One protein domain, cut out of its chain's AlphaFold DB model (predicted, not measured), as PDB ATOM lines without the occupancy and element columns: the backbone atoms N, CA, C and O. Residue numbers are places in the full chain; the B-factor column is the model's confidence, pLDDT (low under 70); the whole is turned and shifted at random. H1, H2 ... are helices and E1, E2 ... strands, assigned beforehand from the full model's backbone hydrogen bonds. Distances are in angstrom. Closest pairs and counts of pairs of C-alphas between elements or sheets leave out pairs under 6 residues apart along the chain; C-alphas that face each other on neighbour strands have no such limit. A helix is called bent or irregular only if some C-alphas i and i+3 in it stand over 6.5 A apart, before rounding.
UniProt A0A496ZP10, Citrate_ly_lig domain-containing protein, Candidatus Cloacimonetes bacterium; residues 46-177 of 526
ATOM      1  N   LYS A  46      13.909  19.321 -41.028       92.00
ATOM      2  CA  LYS A  46      14.308  19.656 -39.657       92.00
ATOM      3  C   LYS A  46      13.823  18.600 -38.677       92.00
ATOM      4  O   LYS A  46      12.637  18.262 -38.694       92.00
ATOM      5  N   LEU A  47      14.723  18.135 -37.823       95.38
ATOM      6  CA  LEU A  47      14.437  17.170 -36.772       95.38
ATOM      7  C   LEU A  47      14.872  17.708 -35.417       95.38
ATOM      8  O   LEU A  47      15.811  18.500 -35.311       95.38
ATOM      9  N   THR A  48      14.180  17.218 -34.401       95.19
ATOM     10  CA  THR A  48      14.541  17.373 -32.999       95.19
ATOM     11  C   THR A  48      15.253  16.101 -32.562       95.19
ATOM     12  O   THR A  48      14.696  15.010 -32.694       95.19
ATOM     13  N   LEU A  49      16.462  16.244 -32.020       97.56
ATOM     14  CA  LEU A  49      17.110  15.220 -31.206       97.56
ATOM     15  C   LEU A  49      17.131  15.714 -29.762       97.56
ATOM     16  O   LEU A  49      17.748  16.734 -29.469       97.56
ATOM     17  N   TRP A  50      16.461  15.020 -28.852       97.88
ATOM     18  CA  TRP A  50      16.452  15.399 -27.442       97.88
ATOM     19  C   TRP A  50      17.298  14.432 -26.618       97.88
ATOM     20  O   TRP A  50      16.977  13.246 -26.537       97.88
ATOM     21  N   ARG A  51      18.362  14.953 -25.994       97.88
ATOM     22  CA  ARG A  51      19.108  14.276 -24.934       97.88
ATOM     23  C   ARG A  51      18.312  14.402 -23.643       97.88
ATOM     24  O   ARG A  51      18.206  15.494 -23.081       97.88
ATOM     25  N   ASN A  52      17.769  13.286 -23.173       97.12
ATOM     26  CA  ASN A  52      16.962  13.258 -21.956       97.12
ATOM     27  C   ASN A  52      17.801  13.474 -20.681       97.12
ATOM     28  O   ASN A  52      19.010  13.716 -20.730       97.12
ATOM     29  N   ASN A  53      17.147  13.424 -19.524       96.06
ATOM     30  CA  ASN A  53      17.773  13.569 -18.211       96.06
ATOM     31  C   ASN A  53      18.384  12.270 -17.660       96.06
ATOM     32  O   ASN A  53      18.913  12.291 -16.550       96.06
ATOM     33  N   GLU A  54      18.310  11.160 -18.394       96.94
ATOM     34  CA  GLU A  54      18.820   9.873 -17.925       96.94
ATOM     35  C   GLU A  54      20.352   9.812 -18.032       96.94
ATOM     36  O   GLU A  54      20.924  10.335 -19.003       96.94
ATOM     37  N   PRO A  55      21.042   9.138 -17.091       96.94
ATOM     38  CA  PRO A  55      22.467   8.845 -17.207       96.94
ATOM     39  C   PRO A  55      22.799   8.134 -18.521       96.94
ATOM     40  O   PRO A  55      21.960   7.438 -19.098       96.94
ATOM     41  N   TRP A  56      24.034   8.293 -19.003       97.75
ATOM     42  CA  TRP A  56      24.457   7.631 -20.237       97.75
ATOM     43  C   TRP A  56      24.281   6.105 -20.136       97.75
ATOM     44  O   TRP A  56      24.676   5.478 -19.153       97.75
ATOM     45  N   ASN A  57      23.693   5.516 -21.168       98.06
ATOM     46  CA  ASN A  57      23.431   4.093 -21.321       98.06
ATOM     47  C   ASN A  57      24.093   3.605 -22.612       98.06
ATOM     48  O   ASN A  57      24.201   4.365 -23.562       98.06
ATOM     49  N   LYS A  58      24.510   2.338 -22.688       96.88
ATOM     50  CA  LYS A  58      25.052   1.774 -23.934       96.88
ATOM     51  C   LYS A  58      24.021   1.784 -25.073       96.88
ATOM     52  O   LYS A  58      24.397   1.971 -26.224       96.88
ATOM     53  N   ASP A  59      22.750   1.570 -24.749       97.12
ATOM     54  CA  ASP A  59      21.633   1.702 -25.676       97.12
ATOM     55  C   ASP A  59      21.260   3.183 -25.828       97.12
ATOM     56  O   ASP A  59      20.716   3.805 -24.908       97.12
ATOM     57  N   TYR A  60      21.552   3.748 -27.002       97.69
ATOM     58  CA  TYR A  60      21.326   5.165 -27.281       97.69
ATOM     59  C   TYR A  60      19.849   5.564 -27.190       97.69
ATOM     60  O   TYR A  60      19.555   6.709 -26.842       97.69
ATOM     61  N   THR A  61      18.915   4.633 -27.424       96.81
ATOM     62  CA  THR A  61      17.469   4.906 -27.366       96.81
ATOM     63  C   THR A  61      16.999   5.244 -25.949       96.81
ATOM     64  O   THR A  61      15.979   5.904 -25.766       96.81
ATOM     65  N   LYS A  62      17.773   4.865 -24.920       97.19
ATOM     66  CA  LYS A  62      17.523   5.258 -23.523       97.19
ATOM     67  C   LYS A  62      17.963   6.681 -23.210       97.19
ATOM     68  O   LYS A  62      17.615   7.199 -22.152       97.19
ATOM     69  N   ASN A  63      18.733   7.317 -24.087       97.69
ATOM     70  CA  ASN A  63      19.271   8.659 -23.881       97.69
ATOM     71  C   ASN A  63      18.745   9.686 -24.877       97.69
ATOM     72  O   ASN A  63      18.656  10.867 -24.533       97.69
ATOM     73  N   TRP A  64      18.413   9.243 -26.085       98.06
ATOM     74  CA  TRP A  64      18.076  10.095 -27.212       98.06
ATOM     75  C   TRP A  64      16.677   9.806 -27.732       98.06
ATOM     76  O   TRP A  64      16.320   8.659 -27.991       98.06
ATOM     77  N   VAL A  65      15.914  10.873 -27.955       97.88
ATOM     78  CA  VAL A  65      14.618  10.821 -28.636       97.88
ATOM     79  C   VAL A  65      14.721  11.578 -29.949       97.88
ATOM     80  O   VAL A  65      15.087  12.753 -29.963       97.88
ATOM     81  N   VAL A  66      14.383  10.905 -31.046       97.88
ATOM     82  CA  VAL A  66      14.364  11.479 -32.395       97.88
ATOM     83  C   VAL A  66      12.929  11.830 -32.755       97.88
ATOM     84  O   VAL A  66      12.033  10.999 -32.604       97.88
ATOM     85  N   ALA A  67      12.685  13.046 -33.238       96.00
ATOM     86  CA  ALA A  67      11.343  13.457 -33.621       96.00
ATOM     87  C   ALA A  67      11.288  14.334 -34.870       96.00
ATOM     88  O   ALA A  67      12.115  15.221 -35.097       96.00
ATOM     89  N   PHE A  68      10.224  14.126 -35.645       92.31
ATOM     90  CA  PHE A  68       9.839  14.968 -36.768       92.31
ATOM     91  C   PHE A  68       8.437  15.521 -36.530       92.31
ATOM     92  O   PHE A  68       7.479  14.764 -36.384       92.31
ATOM     93  N   LYS A  69       8.297  16.855 -36.511       87.00
ATOM     94  CA  LYS A  69       7.014  17.532 -36.233       87.00
ATOM     95  C   LYS A  69       6.322  16.972 -34.981       87.00
ATOM     96  O   LYS A  69       5.140  16.635 -35.022       87.00
ATOM     97  N   ASN A  70       7.078  16.859 -33.889       88.12
ATOM     98  CA  ASN A  70       6.632  16.347 -32.588       88.12
ATOM     99  C   ASN A  70       6.283  14.854 -32.550       88.12
ATOM    100  O   ASN A  70       6.002  14.351 -31.471       88.12
ATOM    101  N   GLN A  71       6.286  14.132 -33.673       92.06
ATOM    102  CA  GLN A  71       6.097  12.683 -33.664       92.06
ATOM    103  C   GLN A  71       7.443  12.006 -33.460       92.06
ATOM    104  O   GLN A  71       8.396  12.304 -34.183       92.06
ATOM    105  N   ILE A  72       7.500  11.107 -32.482       95.81
ATOM    106  CA  ILE A  72       8.689  10.307 -32.220       95.81
ATOM    107  C   ILE A  72       8.879   9.328 -33.382       95.81
ATOM    108  O   ILE A  72       7.917   8.762 -33.918       95.81
ATOM    109  N   LEU A  73      10.134   9.205 -33.795       96.56
ATOM    110  CA  LEU A  73      10.624   8.210 -34.732       96.56
ATOM    111  C   LEU A  73      11.334   7.156 -33.881       96.56
ATOM    112  O   LEU A  73      12.420   7.408 -33.361       96.56
ATOM    113  N   PHE A  74      10.664   6.033 -33.638       96.50
ATOM    114  CA  PHE A  74      11.226   4.931 -32.861       96.50
ATOM    115  C   PHE A  74      12.189   4.123 -33.734       96.50
ATOM    116  O   PHE A  74      11.935   3.945 -34.927       96.50
ATOM    117  N   LYS A  75      13.275   3.609 -33.143       96.06
ATOM    118  CA  LYS A  75      14.267   2.792 -33.867       96.06
ATOM    119  C   LYS A  75      13.588   1.583 -34.520       96.06
ATOM    120  O   LYS A  75      13.844   1.270 -35.678       96.06
ATOM    121  N   GLU A  76      12.664   0.980 -33.784       94.94
ATOM    122  CA  GLU A  76      11.894  -0.210 -34.128       94.94
ATOM    123  C   GLU A  76      11.034  -0.048 -35.393       94.94
ATOM    124  O   GLU A  76      10.663  -1.042 -36.012       94.94
ATOM    125  N   GLU A  77      10.736   1.190 -35.812       94.50
ATOM    126  CA  GLU A  77      10.058   1.472 -37.087       94.50
ATOM    127  C   GLU A  77      10.925   1.139 -38.305       94.50
ATOM    128  O   GLU A  77      10.404   1.061 -39.415       94.50
ATOM    129  N   PHE A  78      12.236   0.993 -38.105       93.62
ATOM    130  CA  PHE A  78      13.234   0.900 -39.166       93.62
ATOM    131  C   PHE A  78      14.180  -0.299 -39.023       93.62
ATOM    132  O   PHE A  78      15.161  -0.415 -39.775       93.62
ATOM    133  N   ASP A  79      13.910  -1.171 -38.051       87.88
ATOM    134  CA  ASP A  79      14.622  -2.434 -37.883       87.88
ATOM    135  C   ASP A  79      14.516  -3.256 -39.177       87.88
ATOM    136  O   ASP A  79      13.483  -3.264 -39.843       87.88
ATOM    137  N   ASP A  80      15.596  -3.932 -39.558       86.00
ATOM    138  CA  ASP A  80      15.613  -4.906 -40.661       86.00
ATOM    139  C   ASP A  80      15.228  -4.372 -42.065       86.00
ATOM    140  O   ASP A  80      15.136  -5.148 -43.017       86.00
ATOM    141  N   ILE A  81      15.063  -3.053 -42.247       89.25
ATOM    142  CA  ILE A  81      14.916  -2.441 -43.579       89.25
ATOM    143  C   ILE A  81      16.290  -2.342 -44.257       89.25
ATOM    144  O   ILE A  81      17.232  -1.782 -43.689       89.25
ATOM    145  N   ASP A  82      16.404  -2.802 -45.502       90.75
ATOM    146  CA  ASP A  82      17.658  -2.723 -46.253       90.75
ATOM    147  C   ASP A  82      18.098  -1.265 -46.501       90.75
ATOM    148  O   ASP A  82      17.414  -0.460 -47.143       90.75
ATOM    149  N   ARG A  83      19.289  -0.921 -45.995       93.94
ATOM    150  CA  ARG A  83      19.898   0.407 -46.146       93.94
ATOM    151  C   ARG A  83      20.305   0.706 -47.587       93.94
ATOM    152  O   ARG A  83      20.344   1.880 -47.962       93.94
ATOM    153  N   VAL A  84      20.609  -0.315 -48.388       93.19
ATOM    154  CA  VAL A  84      20.922  -0.161 -49.815       93.19
ATOM    155  C   VAL A  84      19.667   0.275 -50.568       93.19
ATOM    156  O   VAL A  84      19.700   1.286 -51.274       93.19
ATOM    157  N   ASP A  85      18.545  -0.406 -50.339       90.75
ATOM    158  CA  ASP A  85      17.245  -0.028 -50.898       90.75
ATOM    159  C   ASP A  85      16.805   1.366 -50.444       90.75
ATOM    160  O   ASP A  85      16.352   2.170 -51.262       90.75
ATOM    161  N   ILE A  86      17.004   1.711 -49.164       92.75
ATOM    162  CA  ILE A  86      16.707   3.059 -48.660       92.75
ATOM    163  C   ILE A  86      17.469   4.124 -49.453       92.75
ATOM    164  O   ILE A  86      16.856   5.080 -49.931       92.75
ATOM    165  N   LYS A  87      18.787   3.964 -49.615       93.19
ATOM    166  CA  LYS A  87      19.632   4.952 -50.303       93.19
ATOM    167  C   LYS A  87      19.298   5.075 -51.790       93.19
ATOM    168  O   LYS A  87      19.387   6.171 -52.340       93.19
ATOM    169  N   ASN A  88      18.899   3.977 -52.430       90.44
ATOM    170  CA  ASN A  88      18.639   3.940 -53.868       90.44
ATOM    171  C   ASN A  88      17.201   4.318 -54.248       90.44
ATOM    172  O   ASN A  88      16.987   4.892 -55.320       90.44
ATOM    173  N   TYR A  89      16.214   3.972 -53.416       89.75
ATOM    174  CA  TYR A  89      14.804   3.967 -53.813       89.75
ATOM    175  C   TYR A  89      13.871   4.712 -52.861       89.75
ATOM    176  O   TYR A  89      12.814   5.172 -53.304       89.75
ATOM    177  N   SER A  90      14.219   4.858 -51.578       90.75
ATOM    178  CA  SER A  90      13.325   5.537 -50.642       90.75
ATOM    179  C   SER A  90      13.272   7.035 -50.917       90.75
ATOM    180  O   SER A  90      14.288   7.712 -51.073       90.75
ATOM    181  N   VAL A  91      12.050   7.571 -50.895       89.06
ATOM    182  CA  VAL A  91      11.755   9.009 -50.979       89.06
ATOM    183  C   VAL A  91      10.913   9.512 -49.797       89.06
ATOM    184  O   VAL A  91      10.370  10.622 -49.825       89.06
ATOM    185  N   GLY A  92      10.760   8.660 -48.780       89.62
ATOM    186  CA  GLY A  92       9.860   8.841 -47.650       89.62
ATOM    187  C   GLY A  92      10.529   8.541 -46.312       89.62
ATOM    188  O   GLY A  92      11.689   8.884 -46.080       89.62
ATOM    189  N   ILE A  93       9.756   7.972 -45.391       92.31
ATOM    190  CA  ILE A  93      10.140   7.875 -43.978       92.31
ATOM    191  C   ILE A  93      11.215   6.834 -43.698       92.31
ATOM    192  O   ILE A  93      11.950   7.011 -42.734       92.31
ATOM    193  N   SER A  94      11.367   5.808 -44.542       94.75
ATOM    194  CA  SER A  94      12.407   4.793 -44.339       94.75
ATOM    195  C   SER A  94      13.815   5.401 -44.252       94.75
ATOM    196  O   SER A  94      14.689   4.843 -43.601       94.75
ATOM    197  N   GLN A  95      14.050   6.579 -44.847       96.12
ATOM    198  CA  GLN A  95      15.332   7.291 -44.746       96.12
ATOM    199  C   GLN A  95      15.720   7.676 -43.313       96.12
ATOM    200  O   GLN A  95      16.905   7.860 -43.048       96.12
ATOM    201  N   TYR A  96      14.763   7.794 -42.384       96.69
ATOM    202  CA  TYR A  96      15.063   8.101 -40.982       96.69
ATOM    203  C   TYR A  96      15.835   6.980 -40.274       96.69
ATOM    204  O   TYR A  96      16.517   7.257 -39.290       96.69
ATOM    205  N   ALA A  97      15.837   5.762 -40.827       96.88
ATOM    206  CA  ALA A  97      16.708   4.675 -40.389       96.88
ATOM    207  C   ALA A  97      18.187   5.101 -40.324       96.88
ATOM    208  O   ALA A  97      18.897   4.755 -39.386       96.88
ATOM    209  N   LEU A  98      18.631   5.925 -41.280       97.50
ATOM    210  CA  LEU A  98      20.020   6.384 -41.374       97.50
ATOM    211  C   LEU A  98      20.419   7.304 -40.210       97.50
ATOM    212  O   LEU A  98      21.589   7.360 -39.847       97.50
ATOM    213  N   ILE A  99      19.459   8.002 -39.594       97.19
ATOM    214  CA  ILE A  99      19.709   8.820 -38.397       97.19
ATOM    215  C   ILE A  99      19.883   7.934 -37.169       97.19
ATOM    216  O   ILE A  99      20.749   8.202 -36.341       97.19
ATOM    217  N   HIS A 100      19.087   6.873 -37.061       97.81
ATOM    218  CA  HIS A 100      19.232   5.887 -35.996       97.81
ATOM    219  C   HIS A 100      20.579   5.161 -36.092       97.81
ATOM    220  O   HIS A 100      21.276   5.072 -35.085       97.81
ATOM    221  N   ASP A 101      20.987   4.751 -37.299       97.25
ATOM    222  CA  ASP A 101      22.315   4.171 -37.543       97.25
ATOM    223  C   ASP A 101      23.436   5.149 -37.145       97.25
ATOM    224  O   ASP A 101      24.410   4.768 -36.493       97.25
ATOM    225  N   HIS A 102      23.286   6.430 -37.506       97.81
ATOM    226  CA  HIS A 102      24.250   7.481 -37.176       97.81
ATOM    227  C   HIS A 102      24.393   7.691 -35.668       97.81
ATOM    228  O   HIS A 102      25.511   7.763 -35.151       97.81
ATOM    229  N   LEU A 103      23.269   7.791 -34.954       97.44
ATOM    230  CA  LEU A 103      23.266   7.955 -33.502       97.44
ATOM    231  C   LEU A 103      23.877   6.740 -32.814       97.44
ATOM    232  O   LEU A 103      24.734   6.913 -31.957       97.44
ATOM    233  N   GLU A 104      23.501   5.528 -33.219       97.31
ATOM    234  CA  GLU A 104      24.045   4.290 -32.661       97.31
ATOM    235  C   GLU A 104      25.572   4.216 -32.819       97.31
ATOM    236  O   GLU A 104      26.278   3.920 -31.853       97.31
ATOM    237  N   ALA A 105      26.092   4.569 -34.000       97.25
ATOM    238  CA  ALA A 105      27.526   4.583 -34.277       97.25
ATOM    239  C   ALA A 105      28.306   5.626 -33.455       97.25
ATOM    240  O   ALA A 105      29.446   5.371 -33.060       97.25
ATOM    241  N   ASN A 106      27.713   6.791 -33.173       97.06
ATOM    242  CA  ASN A 106      28.398   7.894 -32.489       97.06
ATOM    243  C   ASN A 106      28.120   7.969 -30.979       97.06
ATOM    244  O   ASN A 106      28.845   8.656 -30.262       97.06
ATOM    245  N   HIS A 107      27.139   7.227 -30.460       97.75
ATOM    246  CA  HIS A 107      26.662   7.336 -29.073       97.75
ATOM    247  C   HIS A 107      27.743   7.144 -28.000       97.75
ATOM    248  O   HIS A 107      27.667   7.704 -26.905       97.75
ATOM    249  N   ILE A 108      28.795   6.377 -28.301       96.75
ATOM    250  CA  ILE A 108      29.922   6.191 -27.376       96.75
ATOM    251  C   ILE A 108      30.634   7.509 -27.034       96.75
ATOM    252  O   ILE A 108      31.168   7.643 -25.933       96.75
ATOM    253  N   GLN A 109      30.604   8.477 -27.953       96.19
ATOM    254  CA  GLN A 109      31.224   9.795 -27.814       96.19
ATOM    255  C   GLN A 109      30.328  10.773 -27.043       96.19
ATOM    256  O   GLN A 109      30.804  11.788 -26.552       96.19
ATOM    257  N   THR A 110      29.042  10.463 -26.852       96.62
ATOM    258  CA  THR A 110      28.070  11.391 -26.255       96.62
ATOM    259  C   THR A 110      27.920  11.228 -24.738       96.62
ATOM    260  O   THR A 110      26.889  11.610 -24.179       96.62
ATOM    261  N   LYS A 111      28.900  10.622 -24.053       95.94
ATOM    262  CA  LYS A 111      28.872  10.423 -22.590       95.94
ATOM    263  C   LYS A 111      28.767  11.739 -21.832       95.94
ATOM    264  O   LYS A 111      27.946  11.850 -20.927       95.94
ATOM    265  N   ASP A 112      29.543  12.718 -22.277       93.06
ATOM    266  CA  ASP A 112      29.617  14.047 -21.674       93.06
ATOM    267  C   ASP A 112      28.647  15.040 -22.335       93.06
ATOM    268  O   ASP A 112      28.674  16.235 -22.046       93.06
ATOM    269  N   PHE A 113      27.758  14.559 -23.216       96.81
ATOM    270  CA  PHE A 113      26.767  15.418 -23.853       96.81
ATOM    271  C   PHE A 113      25.768  15.942 -22.806       96.81
ATOM    272  O   PHE A 113      25.194  15.134 -22.063       96.81
ATOM    273  N   PRO A 114      25.498  17.260 -22.748       96.44
ATOM    274  CA  PRO A 114      24.652  17.834 -21.708       96.44
ATOM    275  C   PRO A 114      23.233  17.255 -21.671       96.44
ATOM    276  O   PRO A 114      22.520  17.216 -22.676       96.44
ATOM    277  N   LEU A 115      22.802  16.847 -20.476       97.50
ATOM    278  CA  LEU A 115      21.445  16.363 -20.214       97.50
ATOM    279  C   LEU A 115      20.399  17.455 -20.464       97.50
ATOM    280  O   LEU A 115      20.697  18.639 -20.322       97.50
ATOM    281  N   ASN A 116      19.154  17.053 -20.742       97.25
ATOM    282  CA  ASN A 116      18.046  17.976 -21.022       97.25
ATOM    283  C   ASN A 116      18.406  18.993 -22.110       97.25
ATOM    284  O   ASN A 116      18.258  20.202 -21.922       97.25
ATOM    285  N   THR A 117      18.901  18.498 -23.241       97.00
ATOM    286  CA  THR A 117      19.316  19.341 -24.363       97.00
ATOM    287  C   THR A 117      18.584  18.906 -25.617       97.00
ATOM    288  O   THR A 117      18.644  17.748 -26.020       97.00
ATOM    289  N   GLU A 118      17.876  19.840 -26.236       96.62
ATOM    290  CA  GLU A 118      17.344  19.693 -27.582       96.62
ATOM    291  C   GLU A 118      18.387  20.162 -28.596       96.62
ATOM    292  O   GLU A 118      18.986  21.226 -28.455       96.62
ATOM    293  N   VAL A 119      18.584  19.360 -29.630       96.50
ATOM    294  CA  VAL A 119      19.482  19.611 -30.746       96.50
ATOM    295  C   VAL A 119      18.638  19.666 -32.015       96.50
ATOM    296  O   VAL A 119      17.843  18.764 -32.291       96.50
ATOM    297  N   PHE A 120      18.808  20.734 -32.788       95.06
ATOM    298  CA  PHE A 120      18.099  20.964 -34.041       95.06
ATOM    299  C   PHE A 120      19.002  20.590 -35.206       95.06
ATOM    300  O   PHE A 120      20.028  21.237 -35.436       95.06
ATOM    301  N   ILE A 121      18.599  19.574 -35.962       96.12
ATOM    302  CA  ILE A 121      19.364  19.084 -37.109       96.12
ATOM    303  C   ILE A 121      18.581  19.261 -38.410       96.12
ATOM    304  O   ILE A 121      17.352  19.173 -38.432       96.12
ATOM    305  N   GLU A 122      19.292  19.490 -39.507       95.38
ATOM    306  CA  GLU A 122      18.770  19.430 -40.869       95.38
ATOM    307  C   GLU A 122      19.245  18.134 -41.524       95.38
ATOM    308  O   GLU A 122      20.444  17.882 -41.616       95.38
ATOM    309  N   PHE A 123      18.303  17.303 -41.965       96.25
ATOM    310  CA  PHE A 123      18.577  16.054 -42.670       96.25
ATOM    311  C   PHE A 123      18.312  16.215 -44.167       96.25
ATOM    312  O   PHE A 123      17.188  16.545 -44.576       96.25
ATOM    313  N   ILE A 124      19.329  15.966 -44.991       95.56
ATOM    314  CA  ILE A 124      19.255  16.107 -46.449       95.56
ATOM    315  C   ILE A 124      18.583  14.881 -47.061       95.56
ATOM    316  O   ILE A 124      19.220  13.941 -47.518       95.56
ATOM    317  N   GLN A 125      17.258  14.878 -47.077       92.06
ATOM    318  CA  GLN A 125      16.496  13.757 -47.618       92.06
ATOM    319  C   GLN A 125      16.497  13.728 -49.146       92.06
ATOM    320  O   GLN A 125      16.473  14.761 -49.820       92.06
ATOM    321  N   ASN A 126      16.395  12.525 -49.698       88.81
ATOM    322  CA  ASN A 126      15.917  12.355 -51.059       88.81
ATOM    323  C   ASN A 126      14.390  12.501 -51.055       88.81
ATOM    324  O   ASN A 126      13.681  11.560 -50.720       88.81
ATOM    325  N   LYS A 127      13.855  13.689 -51.342       84.62
ATOM    326  CA  LYS A 127      12.414  13.946 -51.239       84.62
ATOM    327  C   LYS A 127      11.884  14.610 -52.493       84.62
ATOM    328  O   LYS A 127      12.368  15.645 -52.922       84.62
ATOM    329  N   LEU A 128      10.770  14.088 -52.992       77.25
ATOM    330  CA  LEU A 128      10.139  14.544 -54.238       77.25
ATOM    331  C   LEU A 128       9.592  15.980 -54.175       77.25
ATOM    332  O   LEU A 128       9.201  16.561 -55.181       77.25
ATOM    333  N   THR A 129       9.496  16.547 -52.971       74.12
ATOM    334  CA  THR A 129       8.841  17.836 -52.721       74.12
ATOM    335  C   THR A 129       9.802  18.945 -52.318       74.12
ATOM    336  O   THR A 129       9.336  20.067 -52.114       74.12
ATOM    337  N   THR A 130      11.090  18.652 -52.107       80.00
ATOM    338  CA  THR A 130      12.087  19.716 -51.921       80.00
ATOM    339  C   THR A 130      12.199  20.485 -53.227       80.00
ATOM    340  O   THR A 130      11.896  19.966 -54.300       80.00
ATOM    341  N   THR A 131      12.565  21.753 -53.150       81.69
ATOM    342  CA  THR A 131      12.802  22.609 -54.320       81.69
ATOM    343  C   THR A 131      14.249  22.542 -54.798       81.69
ATOM    344  O   THR A 131      14.553  23.033 -55.885       81.69
ATOM    345  N   ARG A 132      15.141  21.948 -53.997       88.12
ATOM    346  CA  ARG A 132      16.536  21.690 -54.358       88.12
ATOM    347  C   ARG A 132      16.784  20.225 -54.669       88.12
ATOM    348  O   ARG A 132      16.305  19.333 -53.965       88.12
ATOM    349  N   ASP A 133      17.588  20.025 -55.706       86.12
ATOM    350  CA  ASP A 133      18.117  18.738 -56.140       86.12
ATOM    351  C   ASP A 133      19.608  18.682 -55.835       86.12
ATOM    352  O   ASP A 133      20.447  18.837 -56.715       86.12
ATOM    353  N   TYR A 134      19.933  18.488 -54.559       92.50
ATOM    354  CA  TYR A 134      21.311  18.219 -54.156       92.50
ATOM    355  C   TYR A 134      21.816  16.903 -54.756       92.50
ATOM    356  O   TYR A 134      21.053  15.933 -54.795       92.50
ATOM    357  N   HIS A 135      23.074  16.855 -55.186       93.12
ATOM    358  CA  HIS A 135      23.714  15.619 -55.644       93.12
ATOM    359  C   HIS A 135      24.036  14.707 -54.456       93.12
ATOM    360  O   HIS A 135      23.784  13.505 -54.505       93.12
ATOM    361  N   GLN A 136      24.538  15.297 -53.370       93.19
ATOM    362  CA  GLN A 136      24.800  14.610 -52.115       93.19
ATOM    363  C   GLN A 136      23.534  14.574 -51.253       93.19
ATOM    364  O   GLN A 136      22.838  15.578 -51.083       93.19
ATOM    365  N   LYS A 137      23.206  13.384 -50.741       93.62
ATOM    366  CA  LYS A 137      22.013  13.106 -49.935       93.62
ATOM    367  C   LYS A 137      22.406  12.395 -48.643       93.62
ATOM    368  O   LYS A 137      23.444  11.751 -48.570       93.62
ATOM    369  N   PHE A 138      21.489  12.447 -47.688       95.38
ATOM    370  CA  PHE A 138      21.499  11.781 -46.388       95.38
ATOM    371  C   PHE A 138      22.477  12.341 -45.351       95.38
ATOM    372  O   PHE A 138      22.616  11.759 -44.278       95.38
ATOM    373  N   ASP A 139      23.083  13.493 -45.621       95.62
ATOM    374  CA  ASP A 139      23.892  14.194 -44.630       95.62
ATOM    375  C   ASP A 139      23.036  14.819 -43.525       95.62
ATOM    376  O   ASP A 139      21.870  15.191 -43.728       95.62
ATOM    377  N   LEU A 140      23.659  14.964 -42.357       97.31
ATOM    378  CA  LEU A 140      23.104  15.612 -41.179       97.31
ATOM    379  C   LEU A 140      23.900  16.878 -40.884       97.31
ATOM    380  O   LEU A 140      25.126  16.835 -40.783       97.31
ATOM    381  N   PHE A 141      23.181  17.981 -40.685       97.56
ATOM    382  CA  PHE A 141      23.760  19.263 -40.313       97.56
ATOM    383  C   PHE A 141      23.193  19.755 -38.987       97.56
ATOM    384  O   PHE A 141      21.978  19.889 -38.838       97.56
ATOM    385  N   LEU A 142      24.062  20.052 -38.027       97.31
ATOM    386  CA  LEU A 142      23.687  20.654 -36.757       97.31
ATOM    387  C   LEU A 142      23.454  22.154 -36.959       97.31
ATOM    388  O   LEU A 142      24.372  22.896 -37.300       97.31
ATOM    389  N   ILE A 143      22.218  22.597 -36.734       93.94
ATOM    390  CA  ILE A 143      21.829  23.999 -36.910       93.94
ATOM    391  C   ILE A 143      21.990  24.764 -35.596       93.94
ATOM    392  O   ILE A 143      22.495  25.883 -35.587       93.94
ATOM    393  N   ALA A 144      21.533  24.183 -34.488       93.69
ATOM    394  CA  ALA A 144      21.522  24.827 -33.177       93.69
ATOM    395  C   ALA A 144      21.204  23.821 -32.069       93.69
ATOM    396  O   ALA A 144      20.820  22.679 -32.329       93.69
ATOM    397  N   TYR A 145      21.249  24.291 -30.828       95.19
ATOM    398  CA  TYR A 145      20.782  23.564 -29.657       95.19
ATOM    399  C   TYR A 145      20.050  24.478 -28.668       95.19
ATOM    400  O   TYR A 145      20.029  25.706 -28.794       95.19
ATOM    401  N   SER A 146      19.448  23.853 -27.660       94.75
ATOM    402  CA  SER A 146      18.808  24.521 -26.537       94.75
ATOM    403  C   SER A 146      18.769  23.629 -25.302       94.75
ATOM    404  O   SER A 146      18.355  22.474 -25.415       94.75
ATOM    405  N   PRO A 147      19.085  24.140 -24.103       95.25
ATOM    406  CA  PRO A 147      18.605  23.522 -22.876       95.25
ATOM    407  C   PRO A 147      17.073  23.423 -22.914       95.25
ATOM    408  O   PRO A 147      16.370  24.415 -23.128       95.25
ATOM    409  N   ALA A 148      16.539  22.220 -22.739       93.81
ATOM    410  CA  ALA A 148      15.128  21.925 -22.922       93.81
ATOM    411  C   ALA A 148      14.665  20.784 -22.015       93.81
ATOM    412  O   ALA A 148      15.264  19.708 -21.965       93.81
ATOM    413  N   THR A 149      13.521  20.982 -21.363       93.19
ATOM    414  CA  THR A 149      12.744  19.863 -20.818       93.19
ATOM    415  C   THR A 149      11.808  19.322 -21.890       93.19
ATOM    416  O   THR A 149      11.429  20.055 -22.807       93.19
ATOM    417  N   ALA A 150      11.389  18.066 -21.768       92.62
ATOM    418  CA  ALA A 150      10.419  17.479 -22.679       92.62
ATOM    419  C   ALA A 150       9.317  16.723 -21.937       92.62
ATOM    420  O   ALA A 150       9.517  16.210 -20.839       92.62
ATOM    421  N   GLU A 151       8.152  16.667 -22.568       91.06
ATOM    422  CA  GLU A 151       7.032  15.814 -22.191       91.06
ATOM    423  C   GLU A 151       6.800  14.817 -23.331       91.06
ATOM    424  O   GLU A 151       6.669  15.229 -24.487       91.06
ATOM    425  N   ILE A 152       6.763  13.522 -23.012       91.62
ATOM    426  CA  ILE A 152       6.519  12.447 -23.977       91.62
ATOM    427  C   ILE A 152       5.218  11.750 -23.611       91.62
ATOM    428  O   ILE A 152       5.084  11.232 -22.506       91.62
ATOM    429  N   VAL A 153       4.265  11.745 -24.540       89.06
ATOM    430  CA  VAL A 153       2.955  11.106 -24.370       89.06
ATOM    431  C   VAL A 153       2.465  10.624 -25.734       89.06
ATOM    432  O   VAL A 153       2.504  11.382 -26.701       89.06
ATOM    433  N   GLY A 154       1.998   9.376 -25.828       88.56
ATOM    434  CA  GLY A 154       1.270   8.886 -27.005       88.56
ATOM    435  C   GLY A 154       2.069   8.876 -28.306       88.56
ATOM    436  O   GLY A 154       1.517   9.178 -29.366       88.56
ATOM    437  N   GLY A 155       3.374   8.595 -28.233       91.75
ATOM    438  CA  GLY A 155       4.281   8.646 -29.386       91.75
ATOM    439  C   GLY A 155       4.597  10.067 -29.873       91.75
ATOM    440  O   GLY A 155       5.137  10.242 -30.967       91.75
ATOM    441  N   MET A 156       4.260  11.088 -29.081       91.44
ATOM    442  CA  MET A 156       4.619  12.478 -29.333       91.44
ATOM    443  C   MET A 156       5.588  13.005 -28.282       91.44
ATOM    444  O   MET A 156       5.522  12.622 -27.117       91.44
ATOM    445  N   ILE A 157       6.438  13.943 -28.694       90.94
ATOM    446  CA  ILE A 157       7.301  14.731 -27.820       90.94
ATOM    447  C   ILE A 157       6.945  16.212 -27.937       90.94
ATOM    448  O   ILE A 157       6.750  16.747 -29.029       90.94
ATOM    449  N   LYS A 158       6.901  16.890 -26.794       89.75
ATOM    450  CA  LYS A 158       6.833  18.345 -26.706       89.75
ATOM    451  C   LYS A 158       8.022  18.846 -25.902       89.75
ATOM    452  O   LYS A 158       8.067  18.664 -24.687       89.75
ATOM    453  N   THR A 159       8.955  19.512 -26.568       89.31
ATOM    454  CA  THR A 159      10.083  20.177 -25.917       89.31
ATOM    455  C   THR A 159       9.706  21.592 -25.466       89.31
ATOM    456  O   THR A 159       8.832  22.255 -26.038       89.31
ATOM    457  N   ASN A 160      10.357  22.062 -24.405       88.25
ATOM    458  CA  ASN A 160      10.264  23.428 -23.892       88.25
ATOM    459  C   ASN A 160      11.669  24.059 -23.886       88.25
ATOM    460  O   ASN A 160      12.263  24.208 -22.813       88.25
ATOM    461  N   PRO A 161      12.216  24.376 -25.072       88.44
ATOM    462  CA  PRO A 161      13.545  24.963 -25.202       88.44
ATOM    463  C   PRO A 161      13.604  26.367 -24.590       88.44
ATOM    464  O   PRO A 161      12.654  27.149 -24.697       88.44
ATOM    465  N   THR A 162      14.722  26.705 -23.944       88.12
ATOM    466  CA  THR A 162      14.909  28.026 -23.319       88.12
ATOM    467  C   THR A 162      15.444  29.085 -24.277       88.12
ATOM    468  O   THR A 162      15.207  30.272 -24.062       88.12
ATOM    469  N   GLU A 163      16.163  28.667 -25.315       87.19
ATOM    470  CA  GLU A 163      16.795  29.542 -26.311       87.19
ATOM    471  C   GLU A 163      17.017  28.834 -27.658       87.19
ATOM    472  O   GLU A 163      16.701  27.658 -27.807       87.19
ATOM    473  N   PHE A 164      17.554  29.538 -28.651       87.12
ATOM    474  CA  PHE A 164      18.066  28.941 -29.884       87.12
ATOM    475  C   PHE A 164      19.520  29.385 -30.034       87.12
ATOM    476  O   PHE A 164      19.768  30.535 -30.388       87.12
ATOM    477  N   SER A 165      20.462  28.510 -29.671       89.50
ATOM    478  CA  SER A 165      21.885  28.844 -29.554       89.50
ATOM    479  C   SER A 165      22.732  28.082 -30.569       89.50
ATOM    480  O   SER A 165      22.522  26.894 -30.807       89.50
ATOM    481  N   THR A 166      23.723  28.775 -31.121       90.56
ATOM    482  CA  THR A 166      24.753  28.268 -32.043       90.56
ATOM    483  C   THR A 166      26.130  28.151 -31.378       90.56
ATOM    484  O   THR A 166      27.047  27.570 -31.953       90.56
ATOM    485  N   LYS A 167      26.298  28.664 -30.149       90.12
ATOM    486  CA  LYS A 167      27.615  28.901 -29.519       90.12
ATOM    487  C   LYS A 167      28.478  27.643 -29.368       90.12
ATOM    488  O   LYS A 167      29.656  27.671 -29.702       90.12
ATOM    489  N   ASN A 168      27.886  26.540 -28.912       93.81
ATOM    490  CA  ASN A 168      28.566  25.251 -28.727       93.81
ATOM    491  C   ASN A 168      28.372  24.289 -29.910       93.81
ATOM    492  O   ASN A 168      28.624  23.091 -29.777       93.81
ATOM    493  N   ASN A 169      27.922  24.776 -31.073       94.25
ATOM    494  CA  ASN A 169      27.647  23.906 -32.216       94.25
ATOM    495  C   ASN A 169      28.880  23.098 -32.637       94.25
ATOM    496  O   ASN A 169      28.734  21.923 -32.939       94.25
ATOM    497  N   LEU A 170      30.088  23.672 -32.619       95.69
ATOM    498  CA  LEU A 170      31.308  22.937 -32.984       95.69
ATOM    499  C   LEU A 170      31.589  21.763 -32.038       95.69
ATOM    500  O   LEU A 170      31.896  20.663 -32.488       95.69
ATOM    501  N   GLU A 171      31.449  21.980 -30.733       96.62
ATOM    502  CA  GLU A 171      31.636  20.930 -29.731       96.62
ATOM    503  C   GLU A 171      30.605  19.810 -29.918       96.62
ATOM    504  O   GLU A 171      30.960  18.638 -30.021       96.62
ATOM    505  N   TYR A 172      29.326  20.169 -30.038       97.31
ATOM    506  CA  TYR A 172      28.246  19.192 -30.174       97.31
ATOM    507  C   TYR A 172      28.262  18.474 -31.523       97.31
ATOM    508  O   TYR A 172      27.935  17.293 -31.587       97.31
ATOM    509  N   SER A 173      28.688  19.157 -32.583       97.38
ATOM    510  CA  SER A 173      28.952  18.581 -33.901       97.38
ATOM    511  C   SER A 173      29.988  17.463 -33.805       97.38
ATOM    512  O   SER A 173      29.720  16.354 -34.268       97.38
ATOM    513  N   ASN A 174      31.108  17.706 -33.114       97.00
ATOM    514  CA  ASN A 174      32.144  16.699 -32.890       97.00
ATOM    515  C   ASN A 174      31.641  15.511 -32.054       97.00
ATOM    516  O   ASN A 174      31.843  14.369 -32.453       97.00
ATOM    517  N   LEU A 175      30.947  15.757 -30.934       96.94
ATOM    518  CA  LEU A 175      30.424  14.684 -30.072       96.94
ATOM    519  C   LEU A 175      29.375  13.812 -30.778       96.94
ATOM    520  O   LEU A 175      29.307  12.610 -30.537       96.94
ATOM    521  N   LEU A 176      28.537  14.414 -31.625       97.19
ATOM    522  CA  LEU A 176      27.482  13.709 -32.357       97.19
ATOM    523  C   LEU A 176      27.969  13.125 -33.688       97.19
ATOM    524  O   LEU A 176      27.226  12.381 -34.324       97.19
ATOM    525  N   GLY A 177      29.170  13.487 -34.146       97.06
ATOM    526  CA  GLY A 177      29.647  13.180 -35.494       97.06
ATOM    527  C   GLY A 177      28.797  13.819 -36.604       97.06
ATOM    528  O   GLY A 177      28.709  13.268 -37.693       97.06
TER     529      GLY A 177
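AT A GLANCE: This is residues 46 to 177 of the 526 residues of the protein "Citrate_ly_lig domain-containing protein" of Candidatus Cloacimonetes bacterium (UniProt A0A496ZP10). A five-stranded antiparallel sheet is strongly twisted, curled like part of a barrel and folded back on itself: E2 and E1 face E4 and E5, with E3 as the hinge. On one face the long helix H2 runs beside the strands near E2, and the short H3 crosses over E4 and touches H2; H1 and the long loop of residues 124 to 139 lie past one end of the sheet. The printed part has 132 residues with three named helices and five named strands, in the order E1, E2, H1, H2, E3, E4, E5, H3 along the chain; the sheet's order is E2, E1, E3, E4, E5, and the class is mixed, helices and strands. The whole is compact, with a radius of gyration of the C-alphas of 14.6 A, and rounded, spanning 37 by 30 by 28 A.

HOW THE PARTS SIT: The sheet runs E2, residues 64 to 68, E1, residues 46 to 51, E3, residues 117 to 123, E4, residues 140 to 153, and E5, residues 156 to 161. It is a folded sheet, one sheet bent back into two leaves: E2 and E1 face E4 and E5 with 27 pairs of C-alphas within 11 A, and E3 is the hinge. The edge strands E2 and E5 come closest at the C-alphas of Ala 67 and Ile 157, 7.2 A apart. The hairpin of E1 and E2 has N 50 and O 65 within hydrogen-bond range at 2.9 A, and E1 and E3 have N 49 and O 119 at 2.9 A. E4 bends by 98 degrees at residue 143, and its pairing is staggered: residues 140 to 147 pair with E3, with N 118 and O 146 at 2.8 A, and residues 148 to 153 with E5, with N 151 and O 158 at 2.9 A. E3, E4 and E5 form a meander, each strand the antiparallel neighbour of the one before. H2, residues 93 to 112, is on the sheet at a height of 6.8 A, over none of the strands, and is near E2. H3, residues 169 to 176, is on the same face at a height of 8.7 A, over E4 and across the strands, at 67 degrees to E4 on the local plane; the closest C-alphas of the two are those of Ala 144 and Asn 169, 6.3 A apart. With its residues 103 to 110 alone H2 touches H3, about perpendicular at 82 degrees, closest at the C-alphas of Gln 109 and Leu 175, 5.4 A. H1, residues 83 to 89, is not on the sheet; it forms a helical hairpin with H2, touching residues 94 to 98 alone, at a steep tilt of 38 degrees, opposite ways, closest at the C-alphas of Ile 86 and Gln 95, 5.9 A. E2, H1 and H2, and E3 make a split strand-helix-strand unit, two strands running the same way with E1 between them in the sheet, and its crossover is left-handed. In H1 and H3 every O i to N i+4 pair is within hydrogen-bond range, and in H2 8 of 16 are, beside 12 of 17 O i to N i+3 pairs.

IN THESE COORDINATES: E1 begins at C-alpha 46, (14.308, 19.656, -39.657), and is 16.4 A long; E2 is 13.5 A, E3 18.6 A and E5 15.9 A. E4, the longest strand, measures 26.6 A and ends at C-alpha 153, (2.955, 11.106, -24.370). H1 is 9.9 A long and H3 10.2 A, ending at C-alpha 176, (27.482, 13.709, -32.357). H2 measures 30.2 A, has a kink of 56 degrees near residue 106, and is irregular, with C-alphas 109 and 112 lying 7.6 A apart.

THE WHOLE: The two C-alphas farthest apart, those of Pro 55 and Thr 131, are 40.7 A apart. The printed part, residues 46 to 177, has no cut. The links E1 to E2, E2 to H1 and E3 to E4 are long, with 12, 14 and 16 residues. The mean pLDDT of the printed part is 93.6, and no printed residue is under 70.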